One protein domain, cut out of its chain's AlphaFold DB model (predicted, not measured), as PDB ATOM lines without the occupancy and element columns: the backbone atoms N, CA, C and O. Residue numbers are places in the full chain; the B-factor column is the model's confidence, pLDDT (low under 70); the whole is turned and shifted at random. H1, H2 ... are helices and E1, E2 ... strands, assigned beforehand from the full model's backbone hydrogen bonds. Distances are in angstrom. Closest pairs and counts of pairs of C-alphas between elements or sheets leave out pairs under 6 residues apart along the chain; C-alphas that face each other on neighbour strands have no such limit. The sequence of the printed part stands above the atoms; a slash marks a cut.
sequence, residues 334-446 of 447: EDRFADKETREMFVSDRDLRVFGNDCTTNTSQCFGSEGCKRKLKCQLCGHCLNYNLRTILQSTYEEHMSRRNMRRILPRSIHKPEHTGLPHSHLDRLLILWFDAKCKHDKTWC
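AT A GLANCE: This is residues 334 to 446 of the 447 residues of an uncharacterized protein of Thelazia callipaeda (UniProt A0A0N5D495). Two long helices, H6 and H7, stand in the middle at a steep angle to each other, with a knot of short helices and links, H3, H4 and H5, at one end of the longest axis, where H5 packs on H7. At the other end H1 and H2 make a small corner, with H2 near H6, and from the far end of H6 the strand E1 and a long loop, of which residues 416 to 423 stick out, lead round to the start of H7. The printed part has 113 residues with seven named helices and one named strand, in the order H1 H2 H3 H4 H5 H6 E1 H7, and its class is mostly helix. It is compact, with a radius of gyration of the C-alphas of 14.9 A, and spans 41 by 35 by 25 A.

HOW THE PARTS SIT: H6, residues 387 to 402, and H7, residues 426 to 441, are close but not clearly touching; their closest C-alphas, those of Leu 393 and Leu 431, are 7.8 A apart. They run the same way at a steep tilt of 47 degrees. H5, residues 376 to 380, touches H7 at its residues 430 to 434 alone, the closest C-alphas being those of Lys 377 and Leu 433, 6.7 A apart. H3, residues 356 to 360, is close to H5 but not clearly touching, with C-alphas 359 and 378 closest at 7.1 A. H4, residues 368 to 371, is also close to H5 but not clearly touching, with C-alphas 371 and 378 closest at 6.7 A. H2, residues 340 to 346, is close to H6 but not clearly touching, with C-alphas 346 and 398 closest at 7.4 A; they run the same way at a steep tilt of 36 degrees, only just past shallow. H1, residues 334 to 338, and H2 touch only at the corner, and only just, with 3 pairs of C-alphas within 8 A; the closest are those of Arg 336 and Thr 342, 6.0 A. E1, residues 406 to 410, pairs with no named strand; H6 and E1 are near each other, with 5 pairs of C-alphas within 10 A. Every O i to N i+4 pair is within hydrogen-bond range in H1, H3 and H6, against 2 of 3 in H2, 11 of 12 in H7 and 0 of 1 in H5, where 2 of 2 O i to N i+3 pairs are; H4 is too short for an O i to N i+4 pair.

IN THESE COORDINATES: H6 is 22.4 A long from first to last C-alpha, H7 23.5 A, E1 11.8 A and H2 10.4 A. H1 begins at C-alpha 334 (-11.504, -48.558, 28.530), H6 begins at C-alpha 387 (-29.449, -54.397, 28.838), and H7 ends at C-alpha 441 (-36.001, -43.951, 49.837).

THE WHOLE: The C-alphas of Asp 335 and Pro 417, the two farthest apart, are 43.6 A apart. The printed part has no cut, and the link from E1 to H7, 15 residues, is long. The mean pLDDT of the printed part is 85.5; residues 362 to 363 and 413 to 423 are under 70.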
ATOM      1  N   GLU A 334     -11.160 -47.413  29.371       82.56
ATOM      2  CA  GLU A 334     -11.504 -48.558  28.530       82.56
ATOM      3  C   GLU A 334     -11.543 -49.862  29.336       82.56
ATOM      4  O   GLU A 334     -12.541 -50.581  29.257       82.56
ATOM      5  N   ASP A 335     -10.530 -50.130  30.165       80.94
ATOM      6  CA  ASP A 335     -10.476 -51.339  31.004       80.94
ATOM      7  C   ASP A 335     -11.636 -51.373  31.999       80.94
ATOM      8  O   ASP A 335     -12.329 -52.386  32.123       80.94
ATOM      9  N   ARG A 336     -11.924 -50.228  32.638       79.38
ATOM     10  CA  ARG A 336     -13.089 -50.082  33.519       79.38
ATOM     11  C   ARG A 336     -14.387 -50.389  32.781       79.38
ATOM     12  O   ARG A 336     -15.296 -50.959  33.369       79.38
ATOM     13  N   PHE A 337     -14.520 -49.974  31.525       79.56
ATOM     14  CA  PHE A 337     -15.733 -50.236  30.756       79.56
ATOM     15  C   PHE A 337     -15.839 -51.706  30.317       79.56
ATOM     16  O   PHE A 337     -16.945 -52.257  30.280       79.56
ATOM     17  N   ALA A 338     -14.712 -52.330  29.973       82.94
ATOM     18  CA  ALA A 338     -14.649 -53.700  29.480       82.94
ATOM     19  C   ALA A 338     -14.920 -54.730  30.585       82.94
ATOM     20  O   ALA A 338     -15.695 -55.669  30.369       82.94
ATOM     21  N   ASP A 339     -14.344 -54.540  31.774       85.50
ATOM     22  CA  ASP A 339     -14.495 -55.485  32.873       85.50
ATOM     23  C   ASP A 339     -15.846 -55.332  33.590       85.50
ATOM     24  O   ASP A 339     -16.298 -54.245  33.956       85.50
ATOM     25  N   LYS A 340     -16.556 -56.446  33.770       84.19
ATOM     26  CA  LYS A 340     -17.867 -56.437  34.426       84.19
ATOM     27  C   LYS A 340     -17.726 -56.305  35.940       84.19
ATOM     28  O   LYS A 340     -18.499 -55.557  36.533       84.19
ATOM     29  N   GLU A 341     -16.774 -57.010  36.541       85.31
ATOM     30  CA  GLU A 341     -16.595 -57.021  37.996       85.31
ATOM     31  C   GLU A 341     -16.231 -55.619  38.489       85.31
ATOM     32  O   GLU A 341     -16.885 -55.087  39.385       85.31
ATOM     33  N   THR A 342     -15.307 -54.955  37.792       83.50
ATOM     34  CA  THR A 342     -14.935 -53.560  38.038       83.50
ATOM     35  C   THR A 342     -16.129 -52.613  37.911       83.50
ATOM     36  O   THR A 342     -16.294 -51.731  38.750       83.50
ATOM     37  N   ARG A 343     -17.008 -52.773  36.909       82.00
ATOM     38  CA  ARG A 343     -18.217 -51.927  36.795       82.00
ATOM     39  C   ARG A 343     -19.179 -52.125  37.958       82.00
ATOM     40  O   ARG A 343     -19.733 -51.150  38.462       82.00
ATOM     41  N   GLU A 344     -19.373 -53.366  38.391       87.12
ATOM     42  CA  GLU A 344     -20.268 -53.689  39.503       87.12
ATOM     43  C   GLU A 344     -19.745 -53.179  40.856       87.12
ATOM     44  O   GLU A 344     -20.558 -52.965  41.753       87.12
ATOM     45  N   MET A 345     -18.440 -52.893  40.989       86.94
ATOM     46  CA  MET A 345     -17.887 -52.194  42.161       86.94
ATOM     47  C   MET A 345     -18.416 -50.761  42.309       86.94
ATOM     48  O   MET A 345     -18.495 -50.255  43.426       86.94
ATOM     49  N   PHE A 346     -18.750 -50.095  41.199       85.75
ATOM     50  CA  PHE A 346     -19.284 -48.732  41.214       85.75
ATOM     51  C   PHE A 346     -20.798 -48.717  41.326       85.75
ATOM     52  O   PHE A 346     -21.348 -48.025  42.180       85.75
ATOM     53  N   VAL A 347     -21.462 -49.451  40.430       92.00
ATOM     54  CA  VAL A 347     -22.920 -49.553  40.405       92.00
ATOM     55  C   VAL A 347     -23.330 -50.963  40.029       92.00
ATOM     56  O   VAL A 347     -23.272 -51.388  38.870       92.00
ATOM     57  N   SER A 348     -23.824 -51.675  41.030       93.12
ATOM     58  CA  SER A 348     -24.369 -53.011  40.881       93.12
ATOM     59  C   SER A 348     -25.854 -52.974  40.508       93.12
ATOM     60  O   SER A 348     -26.577 -52.001  40.731       93.12
ATOM     61  N   ASP A 349     -26.373 -54.104  40.030       91.12
ATOM     62  CA  ASP A 349     -27.811 -54.298  39.809       91.12
ATOM     63  C   ASP A 349     -28.660 -54.140  41.085       91.12
ATOM     64  O   ASP A 349     -29.886 -54.011  40.992       91.12
ATOM     65  N   ARG A 350     -28.044 -54.197  42.275       92.00
ATOM     66  CA  ARG A 350     -28.719 -53.979  43.564       92.00
ATOM     67  C   ARG A 350     -28.979 -52.493  43.790       92.00
ATOM     68  O   ARG A 350     -30.073 -52.130  44.220       92.00
ATOM     69  N   ASP A 351     -28.041 -51.646  43.382       95.00
ATOM     70  CA  ASP A 351     -28.138 -50.189  43.491       95.00
ATOM     71  C   ASP A 351     -29.241 -49.616  42.605       95.00
ATOM     72  O   ASP A 351     -29.807 -48.569  42.909       95.00
ATOM     73  N   LEU A 352     -29.631 -50.320  41.541       95.31
ATOM     74  CA  LEU A 352     -30.681 -49.880  40.617       95.31
ATOM     75  C   LEU A 352     -32.099 -50.202  41.101       95.31
ATOM     76  O   LEU A 352     -33.061 -49.667  40.549       95.31
ATOM     77  N   ARG A 353     -32.256 -51.072  42.107       92.50
ATOM     78  CA  ARG A 353     -33.567 -51.615  42.493       92.50
ATOM     79  C   ARG A 353     -34.502 -50.525  43.011       92.50
ATOM     80  O   ARG A 353     -34.104 -49.639  43.770       92.50
ATOM     81  N   VAL A 354     -35.757 -50.634  42.590       92.38
ATOM     82  CA  VAL A 354     -36.899 -49.800  42.976       92.38
ATOM     83  C   VAL A 354     -38.156 -50.676  43.011       92.38
ATOM     84  O   VAL A 354     -38.163 -51.763  42.434       92.38
ATOM     85  N   PHE A 355     -39.211 -50.217  43.688       90.12
ATOM     86  CA  PHE A 355     -40.518 -50.894  43.740       90.12
ATOM     87  C   PHE A 355     -40.490 -52.346  44.265       90.12
ATOM     88  O   PHE A 355     -41.222 -53.195  43.767       90.12
ATOM     89  N   GLY A 356     -39.687 -52.639  45.298       87.06
ATOM     90  CA  GLY A 356     -39.495 -54.004  45.821       87.06
ATOM     91  C   GLY A 356     -40.792 -54.805  46.021       87.06
ATOM     92  O   GLY A 356     -40.924 -55.887  45.455       87.06
ATOM     93  N   ASN A 357     -41.779 -54.244  46.726       87.62
ATOM     94  CA  ASN A 357     -43.069 -54.908  46.983       87.62
ATOM     95  C   ASN A 357     -43.884 -55.187  45.710       87.62
ATOM     96  O   ASN A 357     -44.566 -56.204  45.628       87.62
ATOM     97  N   ASP A 358     -43.819 -54.298  44.712       87.44
ATOM     98  CA  ASP A 358     -44.514 -54.493  43.434       87.44
ATOM     99  C   ASP A 358     -43.828 -55.549  42.555       87.44
ATOM    100  O   ASP A 358     -44.446 -56.022  41.609       87.44
ATOM    101  N   CYS A 359     -42.560 -55.884  42.818       88.38
ATOM    102  CA  CYS A 359     -41.762 -56.780  41.980       88.38
ATOM    103  C   CYS A 359     -41.671 -58.222  42.506       88.38
ATOM    104  O   CYS A 359     -41.232 -59.090  41.752       88.38
ATOM    105  N   THR A 360     -42.029 -58.491  43.768       83.19
ATOM    106  CA  THR A 360     -41.767 -59.791  44.422       83.19
ATOM    107  C   THR A 360     -43.000 -60.642  44.705       83.19
ATOM    108  O   THR A 360     -42.867 -61.860  44.776       83.19
ATOM    109  N   THR A 361     -44.190 -60.066  44.888       72.94
ATOM    110  CA  THR A 361     -45.347 -60.860  45.332       72.94
ATOM    111  C   THR A 361     -46.051 -61.533  44.154       72.94
ATOM    112  O   THR A 361     -46.286 -60.892  43.134       72.94
ATOM    113  N   ASN A 362     -46.460 -62.800  44.298       67.62
ATOM    114  CA  ASN A 362     -47.238 -63.522  43.269       67.62
ATOM    115  C   ASN A 362     -48.584 -62.838  42.945       67.62
ATOM    116  O   ASN A 362     -49.177 -63.094  41.900       67.62
ATOM    117  N   THR A 363     -49.064 -61.964  43.835       64.19
ATOM    118  CA  THR A 363     -50.256 -61.119  43.662       64.19
ATOM    119  C   THR A 363     -49.946 -59.744  43.057       64.19
ATOM    120  O   THR A 363     -50.872 -59.002  42.721       64.19
ATOM    121  N   SER A 364     -48.668 -59.371  42.911       72.50
ATOM    122  CA  SER A 364     -48.278 -58.093  42.316       72.50
ATOM    123  C   SER A 364     -48.495 -58.071  40.808       72.50
ATOM    124  O   SER A 364     -48.418 -59.069  40.092       72.50
ATOM    125  N   GLN A 365     -48.717 -56.866  40.296       79.44
ATOM    126  CA  GLN A 365     -48.921 -56.643  38.870       79.44
ATOM    127  C   GLN A 365     -47.633 -56.788  38.046       79.44
ATOM    128  O   GLN A 365     -47.742 -56.881  36.829       79.44
ATOM    129  N   CYS A 366     -46.447 -56.815  38.666       85.00
ATOM    130  CA  CYS A 366     -45.164 -56.887  37.958       85.00
ATOM    131  C   CYS A 366     -44.446 -58.240  38.089       85.00
ATOM    132  O   CYS A 366     -43.339 -58.392  37.569       85.00
ATOM    133  N   PHE A 367     -45.055 -59.217  38.764       82.94
ATOM    134  CA  PHE A 367     -44.468 -60.541  38.948       82.94
ATOM    135  C   PHE A 367     -44.414 -61.348  37.643       82.94
ATOM    136  O   PHE A 367     -45.346 -61.324  36.835       82.94
ATOM    137  N   GLY A 368     -43.320 -62.091  37.456       79.25
ATOM    138  CA  GLY A 368     -43.092 -62.927  36.277       79.25
ATOM    139  C   GLY A 368     -42.781 -62.143  34.995       79.25
ATOM    140  O   GLY A 368     -42.807 -60.912  34.955       79.25
ATOM    141  N   SER A 369     -42.473 -62.873  33.921       78.56
ATOM    142  CA  SER A 369     -42.117 -62.308  32.608       78.56
ATOM    143  C   SER A 369     -43.280 -61.560  31.946       78.56
ATOM    144  O   SER A 369     -43.074 -60.523  31.315       78.56
ATOM    145  N   GLU A 370     -44.515 -62.034  32.129       82.12
ATOM    146  CA  GLU A 370     -45.721 -61.355  31.639       82.12
ATOM    147  C   GLU A 370     -46.020 -60.061  32.412       82.12
ATOM    148  O   GLU A 370     -46.497 -59.083  31.832       82.12
ATOM    149  N   GLY A 371     -45.684 -60.018  33.708       84.56
ATOM    150  CA  GLY A 371     -45.855 -58.843  34.563       84.56
ATOM    151  C   GLY A 371     -45.028 -57.640  34.106       84.56
ATOM    152  O   GLY A 371     -45.486 -56.502  34.213       84.56
ATOM    153  N   CYS A 372     -43.861 -57.876  33.495       87.31
ATOM    154  CA  CYS A 372     -42.958 -56.828  33.013       87.31
ATOM    155  C   CYS A 372     -43.616 -55.826  32.047       87.31
ATOM    156  O   CYS A 372     -43.212 -54.664  31.998       87.31
ATOM    157  N   LYS A 373     -44.628 -56.254  31.279       86.31
ATOM    158  CA  LYS A 373     -45.302 -55.418  30.270       86.31
ATOM    159  C   LYS A 373     -46.625 -54.810  30.750       86.31
ATOM    160  O   LYS A 373     -47.158 -53.944  30.066       86.31
ATOM    161  N   ARG A 374     -47.153 -55.222  31.911       85.75
ATOM    162  CA  ARG A 374     -48.491 -54.810  32.382       85.75
ATOM    163  C   ARG A 374     -48.573 -53.331  32.748       85.75
ATOM    164  O   ARG A 374     -49.571 -52.678  32.465       85.75
ATOM    165  N   LYS A 375     -47.535 -52.801  33.397       87.69
ATOM    166  CA  LYS A 375     -47.415 -51.376  33.731       87.69
ATOM    167  C   LYS A 375     -46.012 -50.884  33.442       87.69
ATOM    168  O   LYS A 375     -45.051 -51.633  33.572       87.69
ATOM    169  N   LEU A 376     -45.888 -49.591  33.149       89.12
ATOM    170  CA  LEU A 376     -44.596 -48.967  32.869       89.12
ATOM    171  C   LEU A 376     -43.581 -49.191  34.004       89.12
ATOM    172  O   LEU A 376     -42.462 -49.623  33.747       89.12
ATOM    173  N   LYS A 377     -44.004 -49.004  35.265       89.62
ATOM    174  CA  LYS A 377     -43.156 -49.225  36.451       89.62
ATOM    175  C   LYS A 377     -42.613 -50.656  36.570       89.62
ATOM    176  O   LYS A 377     -41.547 -50.846  37.141       89.62
ATOM    177  N   CYS A 378     -43.304 -51.650  36.006       91.38
ATOM    178  CA  CYS A 378     -42.876 -53.047  36.067       91.38
ATOM    179  C   CYS A 378     -41.598 -53.300  35.266       91.38
ATOM    180  O   CYS A 378     -40.825 -54.182  35.620       91.38
ATOM    181  N   GLN A 379     -41.320 -52.490  34.240       92.12
ATOM    182  CA  GLN A 379     -40.072 -52.585  33.479       92.12
ATOM    183  C   GLN A 379     -38.839 -52.213  34.319       92.12
ATOM    184  O   GLN A 379     -37.725 -52.560  33.942       92.12
ATOM    185  N   LEU A 380     -39.034 -51.533  35.456       93.38
ATOM    186  CA  LEU A 380     -37.977 -51.175  36.408       93.38
ATOM    187  C   LEU A 380     -37.734 -52.264  37.465       93.38
ATOM    188  O   LEU A 380     -36.778 -52.165  38.235       93.38
ATOM    189  N   CYS A 381     -38.563 -53.312  37.505       92.06
ATOM    190  CA  CYS A 381     -38.254 -54.501  38.288       92.06
ATOM    191  C   CYS A 381     -37.004 -55.156  37.712       92.06
ATOM    192  O   CYS A 381     -36.879 -55.317  36.500       92.06
ATOM    193  N   GLY A 382     -36.057 -55.558  38.557       89.62
ATOM    194  CA  GLY A 382     -34.761 -55.953  38.014       89.62
ATOM    195  C   GLY A 382     -34.718 -57.304  37.291       89.62
ATOM    196  O   GLY A 382     -33.723 -57.564  36.631       89.62
ATOM    197  N   HIS A 383     -35.771 -58.132  37.341       89.31
ATOM    198  CA  HIS A 383     -35.939 -59.261  36.404       89.31
ATOM    199  C   HIS A 383     -36.468 -58.831  35.025       89.31
ATOM    200  O   HIS A 383     -36.377 -59.598  34.072       89.31
ATOM    201  N   CYS A 384     -36.995 -57.611  34.909       91.75
ATOM    202  CA  CYS A 384     -37.527 -57.017  33.681       91.75
ATOM    203  C   CYS A 384     -36.551 -56.038  33.001       91.75
ATOM    204  O   CYS A 384     -36.810 -55.609  31.874       91.75
ATOM    205  N   LEU A 385     -35.449 -55.667  33.666       91.69
ATOM    206  CA  LEU A 385     -34.461 -54.730  33.131       91.69
ATOM    207  C   LEU A 385     -33.738 -55.337  31.923       91.69
ATOM    208  O   LEU A 385     -32.940 -56.266  32.049       91.69
ATOM    209  N   ASN A 386     -33.976 -54.764  30.744       91.12
ATOM    210  CA  ASN A 386     -33.169 -55.068  29.568       91.12
ATOM    211  C   ASN A 386     -31.778 -54.407  29.662       91.12
ATOM    212  O   ASN A 386     -31.563 -53.478  30.443       91.12
ATOM    213  N   TYR A 387     -30.839 -54.870  28.833       90.06
ATOM    214  CA  TYR A 387     -29.449 -54.397  28.838       90.06
ATOM    215  C   TYR A 387     -29.312 -52.875  28.658       90.06
ATOM    216  O   TYR A 387     -28.534 -52.230  29.365       90.06
ATOM    217  N   ASN A 388     -30.086 -52.286  27.741       89.75
ATOM    218  CA  ASN A 388     -30.025 -50.853  27.459       89.75
ATOM    219  C   ASN A 388     -30.492 -50.026  28.665       89.75
ATOM    220  O   ASN A 388     -29.777 -49.140  29.127       89.75
ATOM    221  N   LEU A 389     -31.660 -50.363  29.220       92.50
ATOM    222  CA  LEU A 389     -32.214 -49.686  30.390       92.50
ATOM    223  C   LEU A 389     -31.304 -49.853  31.611       92.50
ATOM    224  O   LEU A 389     -31.043 -48.870  32.296       92.50
ATOM    225  N   ARG A 390     -30.758 -51.054  31.843       93.06
ATOM    226  CA  ARG A 390     -29.757 -51.287  32.896       93.06
ATOM    227  C   ARG A 390     -28.580 -50.322  32.754       93.06
ATOM    228  O   ARG A 390     -28.250 -49.634  33.712       93.06
ATOM    229  N   THR A 391     -28.002 -50.215  31.559       90.12
ATOM    230  CA  THR A 391     -26.831 -49.353  31.339       90.12
ATOM    231  C   THR A 391     -27.157 -47.868  31.530       90.12
ATOM    232  O   THR A 391     -26.355 -47.120  32.088       90.12
ATOM    233  N   ILE A 392     -28.346 -47.430  31.101       92.94
ATOM    234  CA  ILE A 392     -28.834 -46.063  31.334       92.94
ATOM    235  C   ILE A 392     -28.959 -45.786  32.836       92.94
ATOM    236  O   ILE A 392     -28.490 -44.750  33.305       92.94
ATOM    237  N   LEU A 393     -29.564 -46.704  33.595       95.56
ATOM    238  CA  LEU A 393     -29.745 -46.547  35.039       95.56
ATOM    239  C   LEU A 393     -28.410 -46.584  35.792       95.56
ATOM    240  O   LEU A 393     -28.239 -45.801  36.721       95.56
ATOM    241  N   GLN A 394     -27.449 -47.412  35.366       93.19
ATOM    242  CA  GLN A 394     -26.087 -47.411  35.913       93.19
ATOM    243  C   GLN A 394     -25.410 -46.057  35.711       93.19
ATOM    244  O   GLN A 394     -25.006 -45.433  36.686       93.19
ATOM    245  N   SER A 395     -25.385 -45.542  34.475       91.62
ATOM    246  CA  SER A 395     -24.843 -44.203  34.197       91.62
ATOM    247  C   SER A 395     -25.573 -43.112  34.984       91.62
ATOM    248  O   SER A 395     -24.946 -42.170  35.456       91.62
ATOM    249  N   THR A 396     -26.893 -43.221  35.137       95.19
ATOM    250  CA  THR A 396     -27.694 -42.247  35.896       95.19
ATOM    251  C   THR A 396     -27.358 -42.274  37.384       95.19
ATOM    252  O   THR A 396     -27.276 -41.223  38.018       95.19
ATOM    253  N   TYR A 397     -27.141 -43.462  37.941       95.88
ATOM    254  CA  TYR A 397     -26.722 -43.617  39.324       95.88
ATOM    255  C   TYR A 397     -25.308 -43.057  39.537       95.88
ATOM    256  O   TYR A 397     -25.096 -42.288  40.471       95.88
ATOM    257  N   GLU A 398     -24.361 -43.376  38.649       92.69
ATOM    258  CA  GLU A 398     -22.989 -42.851  38.710       92.69
ATOM    259  C   GLU A 398     -22.944 -41.322  38.637       92.69
ATOM    260  O   GLU A 398     -22.249 -40.696  39.439       92.69
ATOM    261  N   GLU A 399     -23.709 -40.718  37.721       94.94
ATOM    262  CA  GLU A 399     -23.852 -39.260  37.634       94.94
ATOM    263  C   GLU A 399     -24.346 -38.684  38.955       94.94
ATOM    264  O   GLU A 399     -23.772 -37.720  39.454       94.94
ATOM    265  N   HIS A 400     -25.381 -39.290  39.551       95.31
ATOM    266  CA  HIS A 400     -25.905 -38.838  40.830       95.31
ATOM    267  C   HIS A 400     -24.821 -38.881  41.909       95.31
ATOM    268  O   HIS A 400     -24.600 -37.877  42.582       95.31
ATOM    269  N   MET A 401     -24.103 -39.993  42.050       94.19
ATOM    270  CA  MET A 401     -23.047 -40.129  43.058       94.19
ATOM    271  C   MET A 401     -21.866 -39.180  42.819       94.19
ATOM    272  O   MET A 401     -21.258 -38.700  43.772       94.19
ATOM    273  N   SER A 402     -21.577 -38.855  41.559       93.62
ATOM    274  CA  SER A 402     -20.417 -38.046  41.162       93.62
ATOM    275  C   SER A 402     -20.742 -36.564  40.950       93.62
ATOM    276  O   SER A 402     -19.862 -35.791  40.564       93.62
ATOM    277  N   ARG A 403     -21.987 -36.146  41.208       93.88
ATOM    278  CA  ARG A 403     -22.504 -34.820  40.837       93.88
ATOM    279  C   ARG A 403     -21.825 -33.647  41.542       93.88
ATOM    280  O   ARG A 403     -21.801 -32.554  40.988       93.88
ATOM    281  N   ARG A 404     -21.267 -33.840  42.745       94.81
ATOM    282  CA  ARG A 404     -20.727 -32.749  43.583       94.81
ATOM    283  C   ARG A 404     -21.741 -31.582  43.680       94.81
ATOM    284  O   ARG A 404     -22.875 -31.827  44.081       94.81
ATOM    285  N   ASN A 405     -21.377 -30.362  43.271       96.25
ATOM    286  CA  ASN A 405     -22.260 -29.185  43.261       96.25
ATOM    287  C   ASN A 405     -23.131 -29.078  41.991       96.25
ATOM    288  O   ASN A 405     -23.792 -28.064  41.783       96.25
ATOM    289  N   MET A 406     -23.135 -30.089  41.116       97.06
ATOM    290  CA  MET A 406     -24.073 -30.167  39.997       97.06
ATOM    291  C   MET A 406     -25.417 -30.681  40.500       97.06
ATOM    292  O   MET A 406     -25.577 -31.848  40.872       97.06
ATOM    293  N   ARG A 407     -26.421 -29.813  40.497       95.50
ATOM    294  CA  ARG A 407     -27.778 -30.171  40.875       95.50
ATOM    295  C   ARG A 407     -28.579 -30.555  39.649       95.50
ATOM    296  O   ARG A 407     -28.699 -29.788  38.701       95.50
ATOM    297  N   ARG A 408     -29.158 -31.752  39.684       95.38
ATOM    298  CA  ARG A 408     -30.099 -32.219  38.663       95.38
ATOM    299  C   ARG A 408     -31.300 -31.273  38.612       95.38
ATOM    300  O   ARG A 408     -31.803 -30.898  39.663       95.38
ATOM    301  N   ILE A 409     -31.765 -30.938  37.413       93.94
ATOM    302  CA  ILE A 409     -33.041 -30.240  37.176       93.94
ATOM    303  C   ILE A 409     -34.000 -31.079  36.324       93.94
ATOM    304  O   ILE A 409     -35.211 -30.985  36.498       93.94
ATOM    305  N   LEU A 410     -33.465 -31.964  35.470       93.12
ATOM    306  CA  LEU A 410     -34.225 -32.933  34.679       93.12
ATOM    307  C   LEU A 410     -33.655 -34.352  34.846       93.12
ATOM    308  O   LEU A 410     -32.436 -34.506  34.957       93.12
ATOM    309  N   PRO A 411     -34.499 -35.400  34.842       90.75
ATOM    310  CA  PRO A 411     -35.955 -35.347  34.657       90.75
ATOM    311  C   PRO A 411     -36.716 -34.871  35.906       90.75
ATOM    312  O   PRO A 411     -36.285 -35.151  37.027       90.75
ATOM    313  N   ARG A 412     -37.861 -34.200  35.711       80.00
ATOM    314  CA  ARG A 412     -38.733 -33.712  36.797       80.00
ATOM    315  C   ARG A 412     -39.402 -34.856  37.559       80.00
ATOM    316  O   ARG A 412     -39.733 -35.875  36.965       80.00
ATOM    317  N   SER A 413     -39.634 -34.681  38.858       67.75
ATOM    318  CA  SER A 413     -40.459 -35.607  39.644       67.75
ATOM    319  C   SER A 413     -41.940 -35.406  39.325       67.75
ATOM    320  O   SER A 413     -42.363 -34.254  39.209       67.75
ATOM    321  N   ILE A 414     -42.747 -36.474  39.300       60.25
ATOM    322  CA  ILE A 414     -44.200 -36.415  38.998       60.25
ATOM    323  C   ILE A 414     -44.968 -35.506  39.979       60.25
ATOM    324  O   ILE A 414     -46.058 -35.023  39.690       60.25
ATOM    325  N   HIS A 415     -44.402 -35.234  41.156       50.53
ATOM    326  CA  HIS A 415     -45.020 -34.395  42.185       50.53
ATOM    327  C   HIS A 415     -44.964 -32.879  41.913       50.53
ATOM    328  O   HIS A 415     -45.474 -32.118  42.732       50.53
ATOM    329  N   LYS A 416     -44.372 -32.422  40.797       51.50
ATOM    330  CA  LYS A 416     -44.443 -31.016  40.363       51.50
ATOM    331  C   LYS A 416     -45.516 -30.882  39.264       51.50
ATOM    332  O   LYS A 416     -45.275 -31.329  38.149       51.50
ATOM    333  N   PRO A 417     -46.698 -30.310  39.569       35.47
ATOM    334  CA  PRO A 417     -47.894 -30.375  38.718       35.47
ATOM    335  C   PRO A 417     -47.837 -29.525  37.440       35.47
ATOM    336  O   PRO A 417     -48.713 -29.661  36.590       35.47
ATOM    337  N   GLU A 418     -46.815 -28.690  37.256       45.44
ATOM    338  CA  GLU A 418     -46.610 -27.904  36.033       45.44
ATOM    339  C   GLU A 418     -45.901 -28.736  34.955       45.44
ATOM    340  O   GLU A 418     -44.880 -28.351  34.389       45.44
ATOM    341  N   HIS A 419     -46.441 -29.922  34.665       51.97
ATOM    342  CA  HIS A 419     -46.087 -30.622  33.442       51.97
ATOM    343  C   HIS A 419     -46.588 -29.771  32.279       51.97
ATOM    344  O   HIS A 419     -47.787 -29.729  31.995       51.97
ATOM    345  N   THR A 420     -45.678 -29.104  31.571       50.94
ATOM    346  CA  THR A 420     -45.979 -28.691  30.202       50.94
ATOM    347  C   THR A 420     -46.477 -29.923  29.475       50.94
ATOM    348  O   THR A 420     -45.845 -30.970  29.594       50.94
ATOM    349  N   GLY A 421     -47.588 -29.844  28.746       55.50
ATOM    350  CA  GLY A 421     -48.154 -30.965  27.985       55.50
ATOM    351  C   GLY A 421     -47.254 -31.513  26.861       55.50
ATOM    352  O   GLY A 421     -47.764 -32.041  25.877       55.50
ATOM    353  N   LEU A 422     -45.930 -31.367  26.971       63.47
ATOM    354  CA  LEU A 422     -44.916 -31.909  26.088       63.47
ATOM    355  C   LEU A 422     -44.814 -33.436  26.279       63.47
ATOM    356  O   LEU A 422     -44.723 -33.933  27.405       63.47
ATOM    357  N   PRO A 423     -44.834 -34.215  25.187       67.12
ATOM    358  CA  PRO A 423     -44.807 -35.666  25.272       67.12
ATOM    359  C   PRO A 423     -43.419 -36.172  25.688       67.12
ATOM    360  O   PRO A 423     -42.462 -36.103  24.925       67.12
ATOM    361  N   HIS A 424     -43.325 -36.782  26.870       78.75
ATOM    362  CA  HIS A 424     -42.132 -37.530  27.277       78.75
ATOM    363  C   HIS A 424     -41.997 -38.843  26.497       78.75
ATOM    364  O   HIS A 424     -42.990 -39.577  26.341       78.75
ATOM    365  N   SER A 425     -40.768 -39.187  26.090       87.50
ATOM    366  CA  SER A 425     -40.466 -40.489  25.489       87.50
ATOM    367  C   SER A 425     -40.667 -41.633  26.490       87.50
ATOM    368  O   SER A 425     -40.752 -41.431  27.703       87.50
ATOM    369  N   HIS A 426     -40.723 -42.872  25.993       90.00
ATOM    370  CA  HIS A 426     -40.837 -44.060  26.850       90.00
ATOM    371  C   HIS A 426     -39.709 -44.143  27.892       90.00
ATOM    372  O   HIS A 426     -39.967 -44.432  29.060       90.00
ATOM    373  N   LEU A 427     -38.469 -43.843  27.486       91.44
ATOM    374  CA  LEU A 427     -37.306 -43.853  28.379       91.44
ATOM    375  C   LEU A 427     -37.351 -42.714  29.402       91.44
ATOM    376  O   LEU A 427     -37.006 -42.946  30.558       91.44
ATOM    377  N   ASP A 428     -37.820 -41.525  29.014       91.69
ATOM    378  CA  ASP A 428     -37.969 -40.397  29.946       91.69
ATOM    379  C   ASP A 428     -38.948 -40.744  31.067       91.69
ATOM    380  O   ASP A 428     -38.638 -40.571  32.242       91.69
ATOM    381  N   ARG A 429     -40.105 -41.327  30.725       91.00
ATOM    382  CA  ARG A 429     -41.114 -41.735  31.717       91.00
ATOM    383  C   ARG A 429     -40.588 -42.808  32.671       91.00
ATOM    384  O   ARG A 429     -40.887 -42.765  33.863       91.00
ATOM    385  N   LEU A 430     -39.808 -43.766  32.168       92.69
ATOM    386  CA  LEU A 430     -39.144 -44.765  33.012       92.69
ATOM    387  C   LEU A 430     -38.130 -44.120  33.957       92.69
ATOM    388  O   LEU A 430     -38.106 -44.461  35.138       92.69
ATOM    389  N   LEU A 431     -37.321 -43.180  33.463       93.25
ATOM    390  CA  LEU A 431     -36.321 -42.500  34.277       93.25
ATOM    391  C   LEU A 431     -36.967 -41.622  35.359       93.25
ATOM    392  O   LEU A 431     -36.517 -41.646  36.503       93.25
ATOM    393  N   ILE A 432     -38.054 -40.915  35.030       91.94
ATOM    394  CA  ILE A 432     -38.877 -40.157  35.985       91.94
ATOM    395  C   ILE A 432     -39.358 -41.076  37.118       91.94
ATOM    396  O   ILE A 432     -39.082 -40.815  38.287       91.94
ATOM    397  N   LEU A 433     -40.014 -42.193  36.776       92.25
ATOM    398  CA  LEU A 433     -40.521 -43.154  37.762       92.25
ATOM    399  C   LEU A 433     -39.410 -43.733  38.640       92.25
ATOM    400  O   LEU A 433     -39.611 -43.947  39.837       92.25
ATOM    401  N   TRP A 434     -38.249 -44.007  38.045       94.50
ATOM    402  CA  TRP A 434     -37.099 -44.524  38.771       94.50
ATOM    403  C   TRP A 434     -36.564 -43.503  39.780       94.50
ATOM    404  O   TRP A 434     -36.389 -43.847  40.949       94.50
ATOM    405  N   PHE A 435     -36.381 -42.243  39.376       93.81
ATOM    406  CA  PHE A 435     -35.962 -41.177  40.288       93.81
ATOM    407  C   PHE A 435     -36.980 -40.909  41.393       93.81
ATOM    408  O   PHE A 435     -36.580 -40.738  42.541       93.81
ATOM    409  N   ASP A 436     -38.278 -40.917  41.087       91.38
ATOM    410  CA  ASP A 436     -39.330 -40.747  42.094       91.38
ATOM    411  C   ASP A 436     -39.297 -41.871  43.133       91.38
ATOM    412  O   ASP A 436     -39.437 -41.630  44.333       91.38
ATOM    413  N   ALA A 437     -39.060 -43.108  42.694       92.25
ATOM    414  CA  ALA A 437     -38.878 -44.224  43.610       92.25
ATOM    415  C   ALA A 437     -37.602 -44.079  44.451       92.25
ATOM    416  O   ALA A 437     -37.654 -44.315  45.655       92.25
ATOM    417  N   LYS A 438     -36.479 -43.646  43.862       93.88
ATOM    418  CA  LYS A 438     -35.243 -43.364  44.611       93.88
ATOM    419  C   LYS A 438     -35.429 -42.251  45.642       93.88
ATOM    420  O   LYS A 438     -35.063 -42.446  46.794       93.88
ATOM    421  N   CYS A 439     -36.085 -41.156  45.268       92.44
ATOM    422  CA  CYS A 439     -36.420 -40.021  46.133       92.44
ATOM    423  C   CYS A 439     -37.240 -40.429  47.370       92.44
ATOM    424  O   CYS A 439     -37.014 -39.914  48.464       92.44
ATOM    425  N   LYS A 440     -38.160 -41.397  47.229       90.69
ATOM    426  CA  LYS A 440     -38.925 -41.941  48.368       90.69
ATOM    427  C   LYS A 440     -38.053 -42.668  49.392       90.69
ATOM    428  O   LYS A 440     -38.421 -42.709  50.562       90.69
ATOM    429  N   HIS A 441     -36.941 -43.257  48.958       89.56
ATOM    430  CA  HIS A 441     -36.001 -43.951  49.837       89.56
ATOM    431  C   HIS A 441     -34.936 -43.007  50.400       89.56
ATOM    432  O   HIS A 441     -34.585 -43.114  51.569       89.56
ATOM    433  N   ASP A 442     -34.447 -42.079  49.582       91.81
ATOM    434  CA  ASP A 442     -33.411 -41.125  49.947       91.81
ATOM    435  C   ASP A 442     -33.717 -39.758  49.322       91.81
ATOM    436  O   ASP A 442     -33.727 -39.583  48.100       91.81
ATOM    437  N   LYS A 443     -33.923 -38.762  50.194       91.50
ATOM    438  CA  LYS A 443     -34.280 -37.397  49.799       91.50
ATOM    439  C   LYS A 443     -33.226 -36.723  48.923       91.50
ATOM    440  O   LYS A 443     -33.563 -35.791  48.195       91.50
ATOM    441  N   THR A 444     -31.972 -37.174  48.946       91.12
ATOM    442  CA  THR A 444     -30.917 -36.597  48.104       91.12
ATOM    443  C   THR A 444     -31.188 -36.797  46.607       91.12
ATOM    444  O   THR A 444     -30.785 -35.949  45.802       91.12
ATOM    445  N   TRP A 445     -31.951 -37.840  46.247       91.75
ATOM    446  CA  TRP A 445     -32.391 -38.162  44.883       91.75
ATOM    447  C   TRP A 445     -33.585 -37.337  44.405       91.75
ATOM    448  O   TRP A 445     -33.846 -37.293  43.199       91.75
ATOM    449  N   CYS A 446     -34.303 -36.680  45.319       87.88
ATOM    450  CA  CYS A 446     -35.391 -35.767  44.975       87.88
ATOM    451  C   CYS A 446     -34.870 -34.559  44.195       87.88
ATOM    452  O   CYS A 446     -33.659 -34.347  44.123       87.88
TER     453      CYS A 446